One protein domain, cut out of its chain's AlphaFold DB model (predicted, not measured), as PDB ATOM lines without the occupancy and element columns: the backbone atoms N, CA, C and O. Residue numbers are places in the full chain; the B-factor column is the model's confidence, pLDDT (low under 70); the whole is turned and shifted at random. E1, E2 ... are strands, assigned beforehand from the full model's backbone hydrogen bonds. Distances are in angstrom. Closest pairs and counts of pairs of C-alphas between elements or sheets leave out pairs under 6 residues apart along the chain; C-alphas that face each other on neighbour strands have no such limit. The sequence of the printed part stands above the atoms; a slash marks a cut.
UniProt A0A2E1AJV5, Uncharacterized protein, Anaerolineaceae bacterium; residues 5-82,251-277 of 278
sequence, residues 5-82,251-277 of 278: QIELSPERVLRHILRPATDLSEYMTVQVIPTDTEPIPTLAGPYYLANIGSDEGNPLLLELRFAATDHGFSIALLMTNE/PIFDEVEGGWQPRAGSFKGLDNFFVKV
ATOM      1  N   GLN A   5     131.963  95.138  73.665       93.44
ATOM      2  CA  GLN A   5     130.614  94.595  73.560       93.44
ATOM      3  C   GLN A   5     130.506  93.732  72.309       93.44
ATOM      4  O   GLN A   5     130.959  94.134  71.237       93.44
ATOM      5  N   ILE A   6     129.902  92.558  72.462       93.88
ATOM      6  CA  ILE A   6     129.650  91.605  71.384       93.88
ATOM      7  C   ILE A   6     128.151  91.321  71.354       93.88
ATOM      8  O   ILE A   6     127.547  91.018  72.384       93.88
ATOM      9  N   GLU A   7     127.557  91.417  70.170       94.00
ATOM     10  CA  GLU A   7     126.199  90.947  69.919       94.00
ATOM     11  C   GLU A   7     126.255  89.490  69.453       94.00
ATOM     12  O   GLU A   7     126.954  89.153  68.499       94.00
ATOM     13  N   LEU A   8     125.534  88.619  70.152       93.38
ATOM     14  CA  LEU A   8     125.509  87.184  69.907       93.38
ATOM     15  C   LEU A   8     124.157  86.769  69.367       93.38
ATOM     16  O   LEU A   8     123.114  87.114  69.930       93.38
ATOM     17  N   SER A   9     124.181  85.977  68.303       92.06
ATOM     18  CA  SER A   9     122.983  85.338  67.791       92.06
ATOM     19  C   SER A   9     122.461  84.270  68.766       92.06
ATOM     20  O   SER A   9     123.233  83.722  69.565       92.06
ATOM     21  N   PRO A  10     121.149  83.964  68.750       88.75
ATOM     22  CA  PRO A  10     120.538  83.026  69.694       88.75
ATOM     23  C   PRO A  10     121.226  81.655  69.766       88.75
ATOM     24  O   PRO A  10     121.357  81.089  70.846       88.75
ATOM     25  N   GLU A  11     121.716  81.136  68.642       89.88
ATOM     26  CA  GLU A  11     122.409  79.848  68.544       89.88
ATOM     27  C   GLU A  11     123.801  79.827  69.198       89.88
ATOM     28  O   GLU A  11     124.361  78.753  69.416       89.88
ATOM     29  N   ARG A  12     124.364  80.999  69.523       93.88
ATOM     30  CA  ARG A  12     125.617  81.138  70.282       93.88
ATOM     31  C   ARG A  12     125.389  81.196  71.788       93.88
ATOM     32  O   ARG A  12     126.354  81.298  72.543       93.88
ATOM     33  N   VAL A  13     124.138  81.100  72.237       92.50
ATOM     34  CA  VAL A  13     123.787  81.067  73.655       92.50
ATOM     35  C   VAL A  13     123.015  79.787  73.960       92.50
ATOM     36  O   VAL A  13     121.829  79.663  73.665       92.50
ATOM     37  N   LEU A  14     123.677  78.838  74.617       91.69
ATOM     38  CA  LEU A  14     123.068  77.614  75.130       91.69
ATOM     39  C   LEU A  14     122.311  77.937  76.423       91.69
ATOM     40  O   LEU A  14     122.837  77.853  77.544       91.69
ATOM     41  N   ARG A  15     121.067  78.378  76.240       88.25
ATOM     42  CA  ARG A  15     120.215  78.911  77.304       88.25
ATOM     43  C   ARG A  15     119.774  77.839  78.290       88.25
ATOM     44  O   ARG A  15     119.621  76.664  77.958       88.25
ATOM     45  N   HIS A  16     119.591  78.250  79.536       86.50
ATOM     46  CA  HIS A  16     119.130  77.363  80.594       86.50
ATOM     47  C   HIS A  16     117.634  77.049  80.414       86.50
ATOM     48  O   HIS A  16     116.862  77.950  80.101       86.50
ATOM     49  N   ILE A  17     117.183  75.813  80.674       81.75
ATOM     50  CA  ILE A  17     115.779  75.392  80.442       81.75
ATOM     51  C   ILE A  17     114.739  76.219  81.217       81.75
ATOM     52  O   ILE A  17     113.583  76.324  80.827       81.75
ATOM     53  N   LEU A  18     115.160  76.819  82.331       82.75
ATOM     54  CA  LEU A  18     114.318  77.670  83.178       82.75
ATOM     55  C   LEU A  18     114.168  79.106  82.642       82.75
ATOM     56  O   LEU A  18     113.518  79.931  83.285       82.75
ATOM     57  N   ARG A  19     114.764  79.438  81.489       77.75
ATOM     58  CA  ARG A  19     114.505  80.707  80.801       77.75
ATOM     59  C   ARG A  19     113.064  80.756  80.279       77.75
ATOM     60  O   ARG A  19     112.597  79.778  79.695       77.75
ATOM     61  N   PRO A  20     112.376  81.904  80.399       74.44
ATOM     62  CA  PRO A  20     111.123  82.127  79.688       74.44
ATOM     63  C   PRO A  20     111.310  81.948  78.175       74.44
ATOM     64  O   PRO A  20     112.283  82.440  77.606       74.44
ATOM     65  N   ALA A  21     110.359  81.281  77.514       66.88
ATOM     66  CA  ALA A  21     110.431  80.994  76.076       66.88
ATOM     67  C   ALA A  21     110.528  82.259  75.201       66.88
ATOM     68  O   ALA A  21     111.109  82.219  74.120       66.88
ATOM     69  N   THR A  22     109.991  83.383  75.684       63.22
ATOM     70  CA  THR A  22     110.045  84.696  75.024       63.22
ATOM     71  C   THR A  22     111.464  85.228  74.861       63.22
ATOM     72  O   THR A  22     111.725  85.959  73.916       63.22
ATOM     73  N   ASP A  23     112.393  84.824  75.730       67.31
ATOM     74  CA  ASP A  23     113.770  85.318  75.713       67.31
ATOM     75  C   ASP A  23     114.663  84.534  74.738       67.31
ATOM     76  O   ASP A  23     115.820  84.906  74.550       67.31
ATOM     77  N   LEU A  24     114.193  83.411  74.179       64.88
ATOM     78  CA  LEU A  24     115.048  82.430  73.497       64.88
ATOM     79  C   LEU A  24     115.402  82.809  72.052       64.88
ATOM     80  O   LEU A  24     116.403  82.317  71.543       64.88
ATOM     81  N   SER A  25     114.612  83.663  71.395       66.25
ATOM     82  CA  SER A  25     114.819  84.060  69.990       66.25
ATOM     83  C   SER A  25     115.584  85.371  69.814       66.25
ATOM     84  O   SER A  25     115.790  85.810  68.685       66.25
ATOM     85  N   GLU A  26     115.964  86.027  70.907       78.88
ATOM     86  CA  GLU A  26     116.598  87.342  70.860       78.88
ATOM     87  C   GLU A  26     118.122  87.238  70.831       78.88
ATOM     88  O   GLU A  26     118.721  86.389  71.506       78.88
ATOM     89  N   TYR A  27     118.736  88.151  70.078       87.50
ATOM     90  CA  TYR A  27     120.164  88.416  70.173       87.50
ATOM     91  C   TYR A  27     120.521  88.810  71.610       87.50
ATOM     92  O   TYR A  27     119.747  89.463  72.314       87.50
ATOM     93  N   MET A  28     121.699  88.396  72.064       91.00
ATOM     94  CA  MET A  28     122.220  88.751  73.376       91.00
ATOM     95  C   MET A  28     123.420  89.669  73.206       91.00
ATOM     96  O   MET A  28     124.433  89.262  72.651       91.00
ATOM     97  N   THR A  29     123.339  90.887  73.736       92.88
ATOM     98  CA  THR A  29     124.530  91.728  73.880       92.88
ATOM     99  C   THR A  29     125.238  91.378  75.182       92.88
ATOM    100  O   THR A  29     124.634  91.401  76.260       92.88
ATOM    101  N   VAL A  30     126.525  91.057  75.088       93.50
ATOM    102  CA  VAL A  30     127.391  90.805  76.238       93.50
ATOM    103  C   VAL A  30     128.569  91.758  76.243       93.50
ATOM    104  O   VAL A  30     129.103  92.142  75.208       93.50
ATOM    105  N   GLN A  31     128.980  92.119  77.445       94.12
ATOM    106  CA  GLN A  31     130.214  92.809  77.728       94.12
ATOM    107  C   GLN A  31     131.291  91.775  78.055       94.12
ATOM    108  O   GLN A  31     131.084  90.923  78.921       94.12
ATOM    109  N   VAL A  32     132.432  91.872  77.380       94.38
ATOM    110  CA  VAL A  32     133.620  91.056  77.635       94.38
ATOM    111  C   VAL A  32     134.530  91.827  78.583       94.38
ATOM    112  O   VAL A  32     134.940  92.955  78.289       94.38
ATOM    113  N   ILE A  33     134.787  91.244  79.750       93.50
ATOM    114  CA  ILE A  33     135.567  91.859  80.825       93.50
ATOM    115  C   ILE A  33     136.763  90.953  81.125       93.50
ATOM    116  O   ILE A  33     136.543  89.857  81.642       93.50
ATOM    117  N   PRO A  34     138.004  91.388  80.850       93.62
ATOM    118  CA  PRO A  34     139.199  90.634  81.218       93.62
ATOM    119  C   PRO A  34     139.231  90.306  82.714       93.62
ATOM    120  O   PRO A  34     138.858  91.141  83.544       93.62
ATOM    121  N   THR A  35     139.670  89.101  83.080       92.38
ATOM    122  CA  THR A  35     139.681  88.649  84.485       92.38
ATOM    123  C   THR A  35     140.703  89.367  85.366       92.38
ATOM    124  O   THR A  35     140.605  89.286  86.589       92.38
ATOM    125  N   ASP A  36     141.642  90.105  84.770       91.06
ATOM    126  CA  ASP A  36     142.606  90.983  85.444       91.06
ATOM    127  C   ASP A  36     142.078  92.415  85.676       91.06
ATOM    128  O   ASP A  36     142.782  93.264  86.230       91.06
ATOM    129  N   THR A  37     140.838  92.704  85.267       90.31
ATOM    130  CA  THR A  37     140.203  94.008  85.481       90.31
ATOM    131  C   THR A  37     139.767  94.175  86.935       90.31
ATOM    132  O   THR A  37     138.987  93.379  87.454       90.31
ATOM    133  N   GLU A  38     140.192  95.278  87.559       87.75
ATOM    134  CA  GLU A  38     139.792  95.663  88.915       87.75
ATOM    135  C   GLU A  38     138.877  96.910  88.913       87.75
ATOM    136  O   GLU A  38     139.200  97.905  88.250       87.75
ATOM    137  N   PRO A  39     137.756  96.907  89.667       87.81
ATOM    138  CA  PRO A  39     137.263  95.798  90.491       87.81
ATOM    139  C   PRO A  39     136.670  94.647  89.654       87.81
ATOM    140  O   PRO A  39     136.052  94.892  88.616       87.81
ATOM    141  N   ILE A  40     136.793  93.410  90.156       89.38
ATOM    142  CA  ILE A  40     136.134  92.218  89.584       89.38
ATOM    143  C   ILE A  40     134.620  92.479  89.443       89.38
ATOM    144  O   ILE A  40     133.987  92.908  90.418       89.38
ATOM    145  N   PRO A  41     134.008  92.190  88.278       90.69
ATOM    146  CA  PRO A  41     132.608  92.506  88.031       90.69
ATOM    147  C   PRO A  41     131.654  91.731  88.947       90.69
ATOM    148  O   PRO A  41     131.779  90.520  89.131       90.69
ATOM    149  N   THR A  42     130.630  92.426  89.446       91.31
ATOM    150  CA  THR A  42     129.458  91.795  90.061       91.31
ATOM    151  C   THR A  42     128.509  91.320  88.967       91.31
ATOM    152  O   THR A  42     128.016  92.109  88.157       91.31
ATOM    153  N   LEU A  43     128.228  90.021  88.950       90.38
ATOM    154  CA  LEU A  43     127.317  89.405  87.998       90.38
ATOM    155  C   LEU A  43     125.883  89.527  88.506       90.38
ATOM    156  O   LEU A  43     125.477  88.864  89.463       90.38
ATOM    157  N   ALA A  44     125.111  90.391  87.852       86.19
ATOM    158  CA  ALA A  44     123.709  90.591  88.180       86.19
ATOM    159  C   ALA A  44     122.825  89.523  87.515       86.19
ATOM    160  O   ALA A  44     122.874  89.319  86.302       86.19
ATOM    161  N   GLY A  45     121.936  88.918  88.302       86.56
ATOM    162  CA  GLY A  45     120.919  87.984  87.820       86.56
ATOM    163  C   GLY A  45     121.168  86.525  88.218       86.56
ATOM    164  O   GLY A  45     122.089  86.222  88.973       86.56
ATOM    165  N   PRO A  46     120.307  85.605  87.749       87.19
ATOM    166  CA  PRO A  46     120.314  84.218  88.213       87.19
ATOM    167  C   PRO A  46     121.247  83.292  87.415       87.19
ATOM    168  O   PRO A  46     121.320  82.103  87.730       87.19
ATOM    169  N   TYR A  47     121.941  83.807  86.392       89.94
ATOM    170  CA  TYR A  47     122.755  83.006  85.478       89.94
ATOM    171  C   TYR A  47     124.180  83.552  85.331       89.94
ATOM    172  O   TYR A  47     124.377  84.758  85.195       89.94
ATOM    173  N   TYR A  48     125.148  82.639  85.285       92.88
ATOM    174  CA  TYR A  48     126.515  82.865  84.827       92.88
ATOM    175  C   TYR A  48     126.635  82.464  83.351       92.88
ATOM    176  O   TYR A  48     126.080  81.445  82.939       92.88
ATOM    177  N   LEU A  49     127.352  83.257  82.553       93.69
ATOM    178  CA  LEU A  49     127.619  82.978  81.143       93.69
ATOM    179  C   LEU A  49     129.047  82.447  80.995       93.69
ATOM    180  O   LEU A  49     130.004  83.220  81.013       93.69
ATOM    181  N   ALA A  50     129.187  81.132  80.860       94.19
ATOM    182  CA  ALA A  50     130.487  80.497  80.680       94.19
ATOM    183  C   ALA A  50     130.792  80.336  79.185       94.19
ATOM    184  O   ALA A  50     130.020  79.697  78.471       94.19
ATOM    185  N   ASN A  51     131.903  80.893  78.696       95.44
ATOM    186  CA  ASN A  51     132.329  80.637  77.320       95.44
ATOM    187  C   ASN A  51     132.934  79.235  77.219       95.44
ATOM    188  O   ASN A  51     133.933  78.945  77.875       95.44
ATOM    189  N   ILE A  52     132.317  78.378  76.409       94.81
ATOM    190  CA  ILE A  52     132.775  77.012  76.119       94.81
ATOM    191  C   ILE A  52     133.349  76.872  74.701       94.81
ATOM    192  O   ILE A  52     133.879  75.812  74.364       94.81
ATOM    193  N   GLY A  53     133.242  77.921  73.880       94.19
ATOM    194  CA  GLY A  53     133.769  77.955  72.517       94.19
ATOM    195  C   GLY A  53     135.248  78.325  72.476       94.19
ATOM    196  O   GLY A  53     135.737  79.032  73.356       94.19
ATOM    197  N   SER A  54     135.951  77.858  71.446       87.94
ATOM    198  CA  SER A  54     137.368  78.181  71.214       87.94
ATOM    199  C   SER A  54     137.613  79.555  70.572       87.94
ATOM    200  O   SER A  54     138.709  80.093  70.695       87.94
ATOM    201  N   ASP A  55     136.614  80.130  69.896       87.69
ATOM    202  CA  ASP A  55     136.706  81.449  69.257       87.69
ATOM    203  C   ASP A  55     136.233  82.556  70.212       87.69
ATOM    204  O   ASP A  55     135.036  82.708  70.462       87.69
ATOM    205  N   GLU A  56     137.165  83.349  70.743       79.25
ATOM    206  CA  GLU A  56     136.843  84.481  71.624       79.25
ATOM    207  C   GLU A  56     136.156  85.650  70.901       79.25
ATOM    208  O   GLU A  56     135.421  86.413  71.529       79.25
ATOM    209  N   GLY A  57     136.364  85.796  69.587       85.12
ATOM    210  CA  GLY A  57     135.707  86.824  68.776       85.12
ATOM    211  C   GLY A  57     134.241  86.501  68.485       85.12
ATOM    212  O   GLY A  57     133.451  87.395  68.184       85.12
ATOM    213  N   ASN A  58     133.871  85.228  68.615       89.62
ATOM    214  CA  ASN A  58     132.513  84.728  68.478       89.62
ATOM    215  C   ASN A  58     132.248  83.676  69.566       89.62
ATOM    216  O   ASN A  58     132.199  82.480  69.263       89.62
ATOM    217  N   PRO A  59     132.093  84.081  70.839       94.94
ATOM    218  CA  PRO A  59     132.001  83.142  71.950       94.94
ATOM    219  C   PRO A  59     130.769  82.235  71.829       94.94
ATOM    220  O   PRO A  59     129.754  82.592  71.229       94.94
ATOM    221  N   LEU A  60     130.862  81.044  72.420       96.19
ATOM    222  CA  LEU A  60     129.731  80.140  72.620       96.19
ATOM    223  C   LEU A  60     129.417  80.115  74.111       96.19
ATOM    224  O   LEU A  60     130.159  79.526  74.898       96.19
ATOM    225  N   LEU A  61     128.325  80.762  74.506       94.94
ATOM    226  CA  LEU A  61     127.992  80.961  75.909       94.94
ATOM    227  C   LEU A  61     127.045  79.881  76.416       94.94
ATOM    228  O   LEU A  61     125.950  79.694  75.896       94.94
ATOM    229  N   LEU A  62     127.445  79.211  77.488       93.88
ATOM    230  CA  LEU A  62     126.631  78.279  78.247       93.88
ATOM    231  C   LEU A  62     126.041  78.996  79.469       93.88
ATOM    232  O   LEU A  62     126.782  79.418  80.356       93.88
ATOM    233  N   GLU A  63     124.710  79.126  79.537       92.31
ATOM    234  CA  GLU A  63     124.033  79.693  80.716       92.31
ATOM    235  C   GLU A  63     124.031  78.675  81.864       92.31
ATOM    236  O   GLU A  63     123.343  77.657  81.793       92.31
ATOM    237  N   LEU A  64     124.759  78.952  82.942       91.44
ATOM    238  CA  LEU A  64     124.777  78.156  84.169       91.44
ATOM    239  C   LEU A  64     123.944  78.853  85.243       91.44
ATOM    240  O   LEU A  64     124.063  80.059  85.433       91.44
ATOM    241  N   ARG A  65     123.086  78.120  85.954       88.94
ATOM    242  CA  ARG A  65     122.230  78.712  86.993       88.94
ATOM    243  C   ARG A  65     122.983  78.805  88.311       88.94
ATOM    244  O   ARG A  65     123.519  77.796  88.761       88.94
ATOM    245  N   PHE A  66     122.939  79.961  88.966       87.50
ATOM    246  CA  PHE A  66     123.396  80.071  90.349       87.50
ATOM    247  C   PHE A  66     122.474  79.290  91.293       87.50
ATOM    248  O   PHE A  66     121.243  79.411  91.247       87.50
ATOM    249  N   ALA A  67     123.074  78.484  92.159       81.56
ATOM    250  CA  ALA A  67     122.399  77.815  93.256       81.56
ATOM    251  C   ALA A  67     123.108  78.149  94.568       81.56
ATOM    252  O   ALA A  67     124.307  77.902  94.694       81.56
ATOM    253  N   ALA A  68     122.347  78.684  95.523       72.88
ATOM    254  CA  ALA A  68     122.834  78.950  96.867       72.88
ATOM    255  C   ALA A  68     123.140  77.637  97.597       72.88
ATOM    256  O   ALA A  68     122.412  76.650  97.463       72.88
ATOM    257  N   THR A  69     124.210  77.648  98.383       69.50
ATOM    258  CA  THR A  69     124.592  76.567  99.294       69.50
ATOM    259  C   THR A  69     124.415  77.019 100.742       69.50
ATOM    260  O   THR A  69     124.469  78.214 101.037       69.50
ATOM    261  N   ASP A  70     124.277  76.067 101.668       65.62
ATOM    262  CA  ASP A  70     124.105  76.340 103.108       65.62
ATOM    263  C   ASP A  70     125.301  77.084 103.748       65.62
ATOM    264  O   ASP A  70     125.232  77.525 104.894       65.62
ATOM    265  N   HIS A  71     126.408  77.240 103.014       63.00
ATOM    266  CA  HIS A  71     127.637  77.898 103.458       63.00
ATOM    267  C   HIS A  71     127.784  79.349 102.968       63.00
ATOM    268  O   HIS A  71     128.845  79.940 103.158       63.00
ATOM    269  N   GLY A  72     126.746  79.930 102.353       62.53
ATOM    270  CA  GLY A  72     126.756  81.329 101.899       62.53
ATOM    271  C   GLY A  72     127.483  81.565 100.571       62.53
ATOM    272  O   GLY A  72     127.775  82.705 100.221       62.53
ATOM    273  N   PHE A  73     127.776  80.494  99.827       62.31
ATOM    274  CA  PHE A  73     128.365  80.558  98.487       62.31
ATOM    275  C   PHE A  73     127.380  80.050  97.448       62.31
ATOM    276  O   PHE A  73     126.532  79.206  97.755       62.31
ATOM    277  N   SER A  74     127.536  80.514  96.212       70.06
ATOM    278  CA  SER A  74     126.783  79.995  95.076       70.06
ATOM    279  C   SER A  74     127.691  79.275  94.097       70.06
ATOM    280  O   SER A  74     128.788  79.734  93.778       70.06
ATOM    281  N   ILE A  75     127.194  78.157  93.578       71.00
ATOM    282  CA  ILE A  75     127.814  77.433  92.467       71.00
ATOM    283  C   ILE A  75     126.957  77.601  91.219       71.00
ATOM    284  O   ILE A  75     125.725  77.611  91.299       71.00
ATOM    285  N   ALA A  76     127.602  77.747  90.063       76.75
ATOM    286  CA  ALA A  76     126.890  77.729  88.796       76.75
ATOM    287  C   ALA A  76     126.746  76.273  88.333       76.75
ATOM    288  O   ALA A  76     127.736  75.580  88.108       76.75
ATOM    289  N   LEU A  77     125.507  75.797  88.229       74.44
ATOM    290  CA  LEU A  77     125.208  74.403  87.922       74.44
ATOM    291  C   LEU A  77     124.967  74.198  86.429       74.44
ATOM    292  O   LEU A  77     124.168  74.903  85.803       74.44
ATOM    293  N   LEU A  78     125.607  73.163  85.888       77.81
ATOM    294  CA  LEU A  78     125.233  72.567  84.617       77.81
ATOM    295  C   LEU A  78     124.266  71.411  84.876       77.81
ATOM    296  O   LEU A  78     124.604  70.444  85.543       77.81
ATOM    297  N   MET A  79     123.064  71.491  84.315       70.00
ATOM    298  CA  MET A  79     122.084  70.405  84.380       70.00
ATOM    299  C   MET A  79     121.979  69.742  83.003       70.00
ATOM    300  O   MET A  79     121.052  70.020  82.247       70.00
ATOM    301  N   THR A  80     122.962  68.913  82.614       64.06
ATOM    302  CA  THR A  80     122.992  68.303  81.259       64.06
ATOM    303  C   THR A  80     121.777  67.418  80.976       64.06
ATOM    304  O   THR A  80     121.347  67.287  79.830       64.06
ATOM    305  N   ASN A  81     121.172  66.832  82.011       66.25
ATOM    306  CA  ASN A  81     119.921  66.088  81.915       66.25
ATOM    307  C   ASN A  81     118.738  66.969  81.480       66.25
ATOM    308  O   ASN A  81     117.811  66.443  80.864       66.25
ATOM    309  N   GLU A  82     118.802  68.265  81.752       74.00
ATOM    310  CA  GLU A  82     117.781  69.265  81.450       74.00
ATOM    311  C   GLU A  82     118.129  70.113  80.215       74.00
ATOM    312  O   GLU A  82     117.419  71.059  79.889       74.00
ATOM    313  N   PRO A 251     134.317  79.360  88.135       90.25
ATOM    314  CA  PRO A 251     134.662  80.080  89.357       90.25
ATOM    315  C   PRO A 251     133.773  79.681  90.540       90.25
ATOM    316  O   PRO A 251     132.656  79.194  90.361       90.25
ATOM    317  N   ILE A 252     134.245  79.982  91.750       87.81
ATOM    318  CA  ILE A 252     133.429  79.974  92.971       87.81
ATOM    319  C   ILE A 252     132.911  81.394  93.177       87.81
ATOM    320  O   ILE A 252     133.666  82.345  92.987       87.81
ATOM    321  N   PHE A 253     131.648  81.549  93.573       90.25
ATOM    322  CA  PHE A 253     131.032  82.863  93.728       90.25
ATOM    323  C   PHE A 253     130.600  83.125  95.169       90.25
ATOM    324  O   PHE A 253     129.995  82.268  95.820       90.25
ATOM    325  N   ASP A 254     130.874  84.343  95.623       88.81
ATOM    326  CA  ASP A 254     130.380  84.899  96.875       88.81
ATOM    327  C   ASP A 254     129.127  85.744  96.591       88.81
ATOM    328  O   ASP A 254     129.056  86.469  95.591       88.81
ATOM    329  N   GLU A 255     128.114  85.632  97.453       87.25
ATOM    330  CA  GLU A 255     126.954  86.525  97.406       87.25
ATOM    331  C   GLU A 255     127.362  87.920  97.886       87.25
ATOM    332  O   GLU A 255     127.953  88.070  98.957       87.25
ATOM    333  N   VAL A 256     127.044  88.947  97.101       88.69
ATOM    334  CA  VAL A 256     127.330  90.347  97.432       88.69
ATOM    335  C   VAL A 256     126.114  91.223  97.150       88.69
ATOM    336  O   VAL A 256     125.159  90.815  96.483       88.69
ATOM    337  N   GLU A 257     126.141  92.469  97.628       88.06
ATOM    338  CA  GLU A 257     125.104  93.436  97.276       88.06
ATOM    339  C   GLU A 257     125.008  93.579  95.745       88.06
ATOM    340  O   GLU A 257     125.977  93.911  95.064       88.06
ATOM    341  N   GLY A 258     123.825  93.297  95.193       86.81
ATOM    342  CA  GLY A 258     123.549  93.420  93.761       86.81
ATOM    343  C   GLY A 258     123.812  92.172  92.909       86.81
ATOM    344  O   GLY A 258     123.460  92.194  91.726       86.81
ATOM    345  N   GLY A 259     124.351  91.078  93.464       89.69
ATOM    346  CA  GLY A 259     124.498  89.819  92.729       89.69
ATOM    347  C   GLY A 259     125.613  88.914  93.243       89.69
ATOM    348  O   GLY A 259     125.770  88.713  94.442       89.69
ATOM    349  N   TRP A 260     126.375  88.349  92.309       90.50
ATOM    350  CA  TRP A 260     127.388  87.334  92.593       90.50
ATOM    351  C   TRP A 260     128.762  87.821  92.161       90.50
ATOM    352  O   TRP A 260     128.930  88.242  91.014       90.50
ATOM    353  N   GLN A 261     129.748  87.752  93.050       92.25
ATOM    354  CA  GLN A 261     131.122  88.121  92.728       92.25
ATOM    355  C   GLN A 261     132.008  86.867  92.687       92.25
ATOM    356  O   GLN A 261     131.984  86.081  93.635       92.25
ATOM    357  N   PRO A 262     132.786  86.646  91.612       92.00
ATOM    358  CA  PRO A 262     133.794  85.594  91.587       92.00
ATOM    359  C   PRO A 262     134.789  85.768  92.740       92.00
ATOM    360  O   PRO A 262     135.397  86.830  92.891       92.00
ATOM    361  N   ARG A 263     135.006  84.714  93.527       89.62
ATOM    362  CA  ARG A 263     136.005  84.711  94.593       89.62
ATOM    363  C   ARG A 263     137.396  84.840  93.990       89.62
ATOM    364  O   ARG A 263     137.762  84.052  93.111       89.62
ATOM    365  N   ALA A 264     138.189  85.773  94.508       88.12
ATOM    366  CA  ALA A 264     139.576  85.965  94.097       88.12
ATOM    367  C   ALA A 264     140.356  84.636  94.098       88.12
ATOM    368  O   ALA A 264     140.282  83.849  95.042       88.12
ATOM    369  N   GLY A 265     141.075  84.371  93.006       87.06
ATOM    370  CA  GLY A 265     141.847  83.141  92.805       87.06
ATOM    371  C   GLY A 265     141.052  81.932  92.295       87.06
ATOM    372  O   GLY A 265     141.659  81.019  91.744       87.06
ATOM    373  N   SER A 266     139.715  81.918  92.387       88.75
ATOM    374  CA  SER A 266     138.898  80.766  91.949       88.75
ATOM    375  C   SER A 266     138.718  80.652  90.428       88.75
ATOM    376  O   SER A 266     138.322  79.604  89.918       88.75
ATOM    377  N   PHE A 267     139.032  81.715  89.690       91.19
ATOM    378  CA  PHE A 267     138.904  81.821  88.234       91.19
ATOM    379  C   PHE A 267     140.263  81.840  87.517       91.19
ATOM    380  O   PHE A 267     140.367  82.296  86.382       91.19
ATOM    381  N   LYS A 268     141.323  81.335  88.160       89.69
ATOM    382  CA  LYS A 268     142.627  81.139  87.516       89.69
ATOM    383  C   LYS A 268     142.468  80.268  86.262       89.69
ATOM    384  O   LYS A 268     141.918  79.171  86.345       89.69
ATOM    385  N   GLY A 269     142.962  80.757  85.123       87.31
ATOM    386  CA  GLY A 269     142.815  80.112  83.810       87.31
ATOM    387  C   GLY A 269     141.546  80.480  83.041       87.31
ATOM    388  O   GLY A 269     141.264  79.853  82.028       87.31
ATOM    389  N   LEU A 270     140.773  81.454  83.522       91.62
ATOM    390  CA  LEU A 270     139.738  82.121  82.738       91.62
ATOM    391  C   LEU A 270     140.286  83.465  82.248       91.62
ATOM    392  O   LEU A 270     140.755  84.253  83.067       91.62
ATOM    393  N   ASP A 271     140.187  83.745  80.949       91.25
ATOM    394  CA  ASP A 271     140.681  85.006  80.374       91.25
ATOM    395  C   ASP A 271     139.660  86.140  80.494       91.25
ATOM    396  O   ASP A 271     140.006  87.283  80.795       91.25
ATOM    397  N   ASN A 272     138.372  85.818  80.326       94.19
ATOM    398  CA  ASN A 272     137.300  86.804  80.256       94.19
ATOM    399  C   ASN A 272     136.042  86.374  81.028       94.19
ATOM    400  O   ASN A 272     135.604  85.223  80.971       94.19
ATOM    401  N   PHE A 273     135.395  87.339  81.682       94.12
ATOM    402  CA  PHE A 273     134.002  87.258  82.108       94.12
ATOM    403  C   PHE A 273     133.078  87.803  81.014       94.12
ATOM    404  O   PHE A 273     133.353  88.839  80.409       94.12
ATOM    405  N   PHE A 274     131.938  87.138  80.811       93.69
ATOM    406  CA  PHE A 274     130.896  87.564  79.879       93.69
ATOM    407  C   PHE A 274     129.672  88.021  80.671       93.69
ATOM    408  O   PHE A 274     129.030  87.229  81.363       93.69
ATOM    409  N   VAL A 275     129.351  89.313  80.596       92.56
ATOM    410  CA  VAL A 275     128.277  89.932  81.385       92.56
ATOM    411  C   VAL A 275     127.186  90.435  80.453       92.56
ATOM    412  O   VAL A 275     127.453  91.241  79.568       92.56
ATOM    413  N   LYS A 276     125.943  89.983  80.638       89.94
ATOM    414  CA  LYS A 276     124.816  90.452  79.819       89.94
ATOM    415  C   LYS A 276     124.615  91.965  79.998       89.94
ATOM    416  O   LYS A 276     124.457  92.435  81.124       89.94
ATOM    417  N   VAL A 277     124.558  92.701  78.887       87.12
ATOM    418  CA  VAL A 277     124.153  94.113  78.868       87.12
ATOM    419  C   VAL A 277     122.623  94.168  78.937       87.12
ATOM    420  O   VAL A 277     121.943  93.386  78.268       87.12
TER     421      VAL A 277
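What this domain is: This is residues 5 to 82 and 251 to 277 of the 278 residues of an uncharacterized protein of Anaerolineaceae bacterium (UniProt A0A2E1AJV5). You are looking at a small sandwich, only partly face to face: a five-stranded sheet, E3 to E7, curled like part of a barrel, and a three-stranded sheet of E1, E2 and E8 crossing it, the strands of the one at 84 degrees to those of the other, with E3 and E8 where the two sheets come together. A long loop, residues 9 to 27, swings out between E1 and E2, and its residues 13 to 14 come back to pair with E4. The printed part has 105 residues with eight named strands, E1 to E8 in order, and no named helix; the class is all strand, though under half of the residues, 42, are in named elements. The sheet orders are E3 E4 E5 E6 E7 and E1 E2 E8, both antiparallel. The whole is compact, with a radius of gyration of the C-alphas of 13.5 A, and rounded, spanning 35 by 29 by 24 A.

Where its parts are: Find C-alpha 5 at (130.614, 94.595, 73.560), where E1, residues 5 to 8, begins. E2 is residues 28 to 34, 18.8 A long, and E3 is residues 47 to 51, 12.8 A. At C-alpha 61, (127.992, 80.961, 75.909), begins E4, residues 61 to 68, the longest strand at 21.7 A. Then come E5, residues 73 to 77, 12.6 A; E6, residues 253 to 256; E7, residues 259 to 262; and E8, residues 272 to 276, 13.0 A, ending at C-alpha 276, (124.816, 90.452, 79.819).

How they stand to each other: In the larger sheet E3, E4 and E5 form a meander, each strand the antiparallel neighbour of the one before. Look for N 48 and O 64, 2.8 A apart, between E3 and E4, and N 67 and O 75, 2.9 A, between E4 and E5. The pairing is staggered: E4 pairs with E3 over residues 61 to 65 and with E5 over residues 65 to 68. E5 and E6 have N 74 and O 253 at 3.0 A; the hairpin E6 and E7 has N 254 and O 261 at 2.9 A. In the other sheet, the hairpin E1 and E2 has N 6 and O 30 at 2.9 A, and E2 and E8 have N 31 and O 275 at 2.8 A. Between the sheets, the closest C-alphas of E3 and E8 are those of Leu 49 and Phe 274, 5.8 A. E1 is apart from E3.

The domain as a whole: The C-alphas farthest apart, of Gly 57 and Asp 70, are 37.7 A apart. Residues 83 to 250 are not printed, and C-alphas 82 and 251 are 21.6 A apart across this cut. The links E1 to E2 and E2 to E3 are long. Look for pLDDT under 70 at residues 21 to 25, 69 to 73 and 80 to 81; the mean of the printed part is 85.8.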